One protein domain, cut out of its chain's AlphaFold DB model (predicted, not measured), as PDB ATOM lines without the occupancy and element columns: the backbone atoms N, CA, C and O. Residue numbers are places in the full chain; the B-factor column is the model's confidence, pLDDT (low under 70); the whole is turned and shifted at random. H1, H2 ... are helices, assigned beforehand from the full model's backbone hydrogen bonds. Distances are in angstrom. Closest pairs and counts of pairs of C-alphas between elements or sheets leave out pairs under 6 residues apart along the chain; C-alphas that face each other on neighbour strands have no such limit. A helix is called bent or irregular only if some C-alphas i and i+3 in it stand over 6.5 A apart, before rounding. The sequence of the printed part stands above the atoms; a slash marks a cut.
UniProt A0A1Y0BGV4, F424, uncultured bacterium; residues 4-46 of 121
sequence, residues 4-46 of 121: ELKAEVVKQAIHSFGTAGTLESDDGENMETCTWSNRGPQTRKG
ATOM      1  N   GLU A   4     -43.921 -43.252 279.570       98.44
ATOM      2  CA  GLU A   4     -44.809 -42.103 279.365       98.44
ATOM      3  C   GLU A   4     -44.053 -40.936 278.724       98.44
ATOM      4  O   GLU A   4     -44.520 -40.354 277.749       98.44
ATOM      5  N   LEU A   5     -42.841 -40.638 279.209       98.62
ATOM      6  CA  LEU A   5     -42.012 -39.581 278.632       98.62
ATOM      7  C   LEU A   5     -41.591 -39.908 277.192       98.62
ATOM      8  O   LEU A   5     -41.551 -39.018 276.348       98.62
ATOM      9  N   LYS A   6     -41.316 -41.181 276.877       98.75
ATOM     10  CA  LYS A   6     -41.049 -41.601 275.490       98.75
ATOM     11  C   LYS A   6     -42.267 -41.379 274.592       98.75
ATOM     12  O   LYS A   6     -42.107 -40.885 273.480       98.75
ATOM     13  N   ALA A   7     -43.461 -41.736 275.068       98.62
ATOM     14  CA  ALA A   7     -44.701 -41.542 274.319       98.62
ATOM     15  C   ALA A   7     -44.962 -40.054 274.035       98.62
ATOM     16  O   ALA A   7     -45.329 -39.702 272.916       98.62
ATOM     17  N   GLU A   8     -44.694 -39.180 275.007       98.75
ATOM     18  CA  GLU A   8     -44.841 -37.736 274.816       98.75
ATOM     19  C   GLU A   8     -43.819 -37.178 273.815       98.75
ATOM     20  O   GLU A   8     -44.193 -36.414 272.931       98.75
ATOM     21  N   VAL A   9     -42.552 -37.612 273.867       98.69
ATOM     22  CA  VAL A   9     -41.538 -37.204 272.874       98.69
ATOM     23  C   VAL A   9     -41.962 -37.585 271.453       98.69
ATOM     24  O   VAL A   9     -41.853 -36.764 270.547       98.69
ATOM     25  N   VAL A  10     -42.491 -38.797 271.250       98.62
ATOM     26  CA  VAL A  10     -42.998 -39.231 269.934       98.62
ATOM     27  C   VAL A  10     -44.173 -38.367 269.486       98.62
ATOM     28  O   VAL A  10     -44.203 -37.916 268.342       98.62
ATOM     29  N   LYS A  11     -45.127 -38.102 270.384       98.69
ATOM     30  CA  LYS A  11     -46.283 -37.252 270.090       98.69
ATOM     31  C   LYS A  11     -45.852 -35.849 269.656       98.69
ATOM     32  O   LYS A  11     -46.359 -35.352 268.655       98.69
ATOM     33  N   GLN A  12     -44.907 -35.239 270.369       98.75
ATOM     34  CA  GLN A  12     -44.398 -33.907 270.039       98.75
ATOM     35  C   GLN A  12     -43.602 -33.900 268.730       98.75
ATOM     36  O   GLN A  12     -43.789 -32.998 267.923       98.75
ATOM     37  N   ALA A  13     -42.786 -34.927 268.473       98.75
ATOM     38  CA  ALA A  13     -42.044 -35.049 267.219       98.75
ATOM     39  C   ALA A  13     -42.971 -35.166 265.998       98.75
ATOM     40  O   ALA A  13     -42.726 -34.535 264.978       98.75
ATOM     41  N   ILE A  14     -44.062 -35.933 266.102       98.75
ATOM     42  CA  ILE A  14     -45.057 -36.044 265.023       98.75
ATOM     43  C   ILE A  14     -45.870 -34.751 264.891       98.75
ATOM     44  O   ILE A  14     -46.239 -34.366 263.785       98.75
ATOM     45  N   HIS A  15     -46.149 -34.063 266.000       98.69
ATOM     46  CA  HIS A  15     -46.868 -32.793 265.965       98.69
ATOM     47  C   HIS A  15     -46.088 -31.688 265.238       98.69
ATOM     48  O   HIS A  15     -46.707 -30.874 264.559       98.69
ATOM     49  N   SER A  16     -44.755 -31.668 265.338       98.69
ATOM     50  CA  SER A  16     -43.907 -30.700 264.633       98.69
ATOM     51  C   SER A  16     -43.483 -31.160 263.237       98.69
ATOM     52  O   SER A  16     -43.640 -30.399 262.285       98.69
ATOM     53  N   PHE A  17     -42.993 -32.396 263.101       98.62
ATOM     54  CA  PHE A  17     -42.347 -32.912 261.882       98.62
ATOM     55  C   PHE A  17     -43.038 -34.144 261.264       98.62
ATOM     56  O   PHE A  17     -42.441 -34.899 260.500       98.62
ATOM     57  N   GLY A  18     -44.292 -34.412 261.633       98.25
ATOM     58  CA  GLY A  18     -45.112 -35.435 260.980       98.25
ATOM     59  C   GLY A  18     -45.774 -34.936 259.694       98.25
ATOM     60  O   GLY A  18     -45.623 -33.789 259.296       98.25
ATOM     61  N   THR A  19     -46.597 -35.783 259.069       98.50
ATOM     62  CA  THR A  19     -47.313 -35.457 257.817       98.50
ATOM     63  C   THR A  19     -48.229 -34.231 257.919       98.50
ATOM     64  O   THR A  19     -48.418 -33.530 256.935       98.50
ATOM     65  N   ALA A  20     -48.811 -33.977 259.094       98.12
ATOM     66  CA  ALA A  20     -49.568 -32.758 259.402       98.12
ATOM     67  C   ALA A  20     -48.809 -31.897 260.427       98.12
ATOM     68  O   ALA A  20     -49.406 -31.317 261.336       98.12
ATOM     69  N   GLY A  21     -47.477 -31.928 260.345       98.50
ATOM     70  CA  GLY A  21     -46.571 -31.287 261.280       98.50
ATOM     71  C   GLY A  21     -46.600 -29.773 261.136       98.50
ATOM     72  O   GLY A  21     -46.634 -29.252 260.024       98.50
ATOM     73  N   THR A  22     -46.584 -29.062 262.258       98.44
ATOM     74  CA  THR A  22     -46.661 -27.596 262.272       98.44
ATOM     75  C   THR A  22     -45.421 -26.903 261.718       98.44
ATOM     76  O   THR A  22     -45.531 -25.737 261.373       98.44
ATOM     77  N   LEU A  23     -44.273 -27.588 261.644       98.50
ATOM     78  CA  LEU A  23     -43.045 -27.076 261.027       98.50
ATOM     79  C   LEU A  23     -42.821 -27.712 259.648       98.50
ATOM     80  O   LEU A  23     -42.562 -27.002 258.688       98.50
ATOM     81  N   GLU A  24     -42.987 -29.033 259.520       98.62
ATOM     82  CA  GLU A  24     -42.782 -29.741 258.238       98.62
ATOM     83  C   GLU A  24     -43.684 -29.212 257.115       98.62
ATOM     84  O   GLU A  24     -43.269 -29.127 255.961       98.62
ATOM     85  N   SER A  25     -44.918 -28.818 257.444       97.94
ATOM     86  CA  SER A  25     -45.850 -28.285 256.442       97.94
ATOM     87  C   SER A  25     -45.363 -26.968 255.820       97.94
ATOM     88  O   SER A  25     -45.736 -26.675 254.685       97.94
ATOM     89  N   ASP A  26     -44.522 -26.202 256.525       98.31
ATOM     90  CA  ASP A  26     -43.925 -24.962 256.013       98.31
ATOM     91  C   ASP A  26     -42.757 -25.244 255.043       98.31
ATOM     92  O   ASP A  26     -42.471 -24.432 254.161       98.31
ATOM     93  N   ASP A  27     -42.095 -26.404 255.159       98.44
ATOM     94  CA  ASP A  27     -40.932 -26.769 254.336       98.44
ATOM     95  C   ASP A  27     -41.299 -27.401 252.982       98.44
ATOM     96  O   ASP A  27     -40.471 -27.422 252.065       98.44
ATOM     97  N   GLY A  28     -42.543 -27.861 252.806       97.69
ATOM     98  CA  GLY A  28     -42.997 -28.532 251.582       97.69
ATOM     99  C   GLY A  28     -42.753 -27.713 250.308       97.69
ATOM    100  O   GLY A  28     -42.064 -28.171 249.393       97.69
ATOM    101  N   GLU A  29     -43.242 -26.470 250.259       97.75
ATOM    102  CA  GLU A  29     -43.076 -25.607 249.078       97.75
ATOM    103  C   GLU A  29     -41.598 -25.266 248.813       97.75
ATOM    104  O   GLU A  29     -41.173 -25.245 247.652       97.75
ATOM    105  N   ASN A  30     -40.797 -25.057 249.868       97.50
ATOM    106  CA  ASN A  30     -39.360 -24.790 249.754       97.50
ATOM    107  C   ASN A  30     -38.643 -25.944 249.029       97.50
ATOM    108  O   ASN A  30     -37.856 -25.713 248.102       97.50
ATOM    109  N   MET A  31     -38.939 -27.189 249.420       98.19
ATOM    110  CA  MET A  31     -38.321 -28.391 248.848       98.19
ATOM    111  C   MET A  31     -38.845 -28.711 247.443       98.19
ATOM    112  O   MET A  31     -38.078 -29.055 246.537       98.19
ATOM    113  N   GLU A  32     -40.151 -28.577 247.220       98.38
ATOM    114  CA  GLU A  32     -40.745 -28.829 245.908       98.38
ATOM    115  C   GLU A  32     -40.234 -27.829 244.867       98.38
ATOM    116  O   GLU A  32     -39.818 -28.211 243.767       98.38
ATOM    117  N   THR A  33     -40.203 -26.545 245.220       98.25
ATOM    118  CA  THR A  33     -39.867 -25.468 244.285       98.25
ATOM    119  C   THR A  33     -38.392 -25.484 243.893       98.25
ATOM    120  O   THR A  33     -38.074 -25.263 242.717       98.25
ATOM    121  N   CYS A  34     -37.477 -25.810 244.815       97.19
ATOM    122  CA  CYS A  34     -36.046 -25.902 244.500       97.19
ATOM    123  C   CYS A  34     -35.742 -27.010 243.470       97.19
ATOM    124  O   CYS A  34     -34.780 -26.907 242.707       97.19
ATOM    125  N   THR A  35     -36.619 -28.014 243.363       98.12
ATOM    126  CA  THR A  35     -36.526 -29.084 242.363       98.12
ATOM    127  C   THR A  35     -37.289 -28.733 241.083       98.12
ATOM    128  O   THR A  35     -36.714 -28.723 239.992       98.12
ATOM    129  N   TRP A  36     -38.582 -28.411 241.186       98.31
ATOM    130  CA  TRP A  36     -39.459 -28.223 240.024       98.31
ATOM    131  C   TRP A  36     -39.104 -27.008 239.169       98.31
ATOM    132  O   TRP A  36     -39.289 -27.046 237.947       98.31
ATOM    133  N   SER A  37     -38.538 -25.956 239.767       97.69
ATOM    134  CA  SER A  37     -38.058 -24.777 239.030       97.69
ATOM    135  C   SER A  37     -37.003 -25.131 237.970       97.69
ATOM    136  O   SER A  37     -36.964 -24.519 236.896       97.69
ATOM    137  N   ASN A  38     -36.220 -26.193 238.193       98.19
ATOM    138  CA  ASN A  38     -35.199 -26.683 237.264       98.19
ATOM    139  C   ASN A  38     -35.763 -27.471 236.067       98.19
ATOM    140  O   ASN A  38     -35.014 -27.846 235.159       98.19
ATOM    141  N   ARG A  39     -37.087 -27.673 235.983       98.31
ATOM    142  CA  ARG A  39     -37.727 -28.164 234.751       98.31
ATOM    143  C   ARG A  39     -37.549 -27.174 233.591       98.31
ATOM    144  O   ARG A  39     -37.501 -27.586 232.431       98.31
ATOM    145  N   GLY A  40     -37.423 -25.879 233.895       98.25
ATOM    146  CA  GLY A  40     -37.130 -24.837 232.915       98.25
ATOM    147  C   GLY A  40     -35.716 -24.980 232.325       98.25
ATOM    148  O   GLY A  40     -34.744 -25.073 233.076       98.25
ATOM    149  N   PRO A  41     -35.545 -24.944 230.988       98.00
ATOM    150  CA  PRO A  41     -34.248 -25.191 230.353       98.00
ATOM    151  C   PRO A  41     -33.201 -24.101 230.613       98.00
ATOM    152  O   PRO A  41     -32.016 -24.366 230.428       98.00
ATOM    153  N   GLN A  42     -33.613 -22.889 231.006       98.25
ATOM    154  CA  GLN A  42     -32.680 -21.820 231.380       98.25
ATOM    155  C   GLN A  42     -32.327 -21.871 232.866       98.25
ATOM    156  O   GLN A  42     -31.148 -21.794 233.194       98.25
ATOM    157  N   THR A  43     -33.312 -22.079 233.747       98.31
ATOM    158  CA  THR A  43     -33.112 -22.137 235.203       98.31
ATOM    159  C   THR A  43     -32.039 -23.153 235.587       98.31
ATOM    160  O   THR A  43     -31.082 -22.804 236.270       98.31
ATOM    161  N   ARG A  44     -32.109 -24.374 235.037       98.00
ATOM    162  CA  ARG A  44     -31.160 -25.453 235.364       98.00
ATOM    163  C   ARG A  44     -29.718 -25.238 234.891       98.00
ATOM    164  O   ARG A  44     -28.861 -26.059 235.193       98.00
ATOM    165  N   LYS A  45     -29.455 -24.210 234.075       98.06
ATOM    166  CA  LYS A  45     -28.085 -23.832 233.684       98.06
ATOM    167  C   LYS A  45     -27.414 -22.952 234.740       98.06
ATOM    168  O   LYS A  45     -26.211 -22.728 234.650       98.06
ATOM    169  N   GLY A  46     -28.194 -22.407 235.675       97.69
ATOM    170  CA  GLY A  46     -27.683 -21.648 236.805       97.69
ATOM    171  C   GLY A  46     -26.930 -22.527 237.802       97.69
ATOM    172  O   GLY A  46     -26.835 -23.744 237.656       97.69
TER     173      GLY A  46
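Overview. This is residues 4 to 46 of the 121 residues of the protein "F424" of uncultured bacterium (UniProt A0A1Y0BGV4). What shape is it? Helices H2 and H1 stand nearly end to end in a thin rod with a hooked tail, residues 40 to 46. How large? The extended, all-helix printed part has 43 residues with two named helices, H1 then H2, a radius of gyration of the C-alphas of 16.4 A, and spans of 53 by 13 by 10 A.

Along the chain. Where is H2? H2, residues 24 to 39, is 24.1 A long, ends at C-alpha 39 (-37.727, -28.164, 234.751), and is irregular: C-alphas 26 and 29 are 7.0 A apart. And H1? H1, residues 4 to 17, runs 19.9 A from C-alpha 4 (-44.809, -42.103, 279.365).

Arrangement. How do they meet? H2 and H1 only just touch, only at the corner, by residues 24 to 25 and 16 to 17 alone, with 3 pairs of C-alphas within 8 A; the closest, Phe 17 and Glu 24, are 4.9 A apart. They run the same way at 38 degrees, only just a steep tilt. Are O i to N i+4 pairs within hydrogen-bond range? Every one is in H1, 7 of 12 in H2.

Size, cuts and confidence. How long? The farthest C-alphas, Glu 4 and Gln 42, are 53.5 A apart. Any cut? The printed part has no cut, and no printed residue is under 70 in pLDDT.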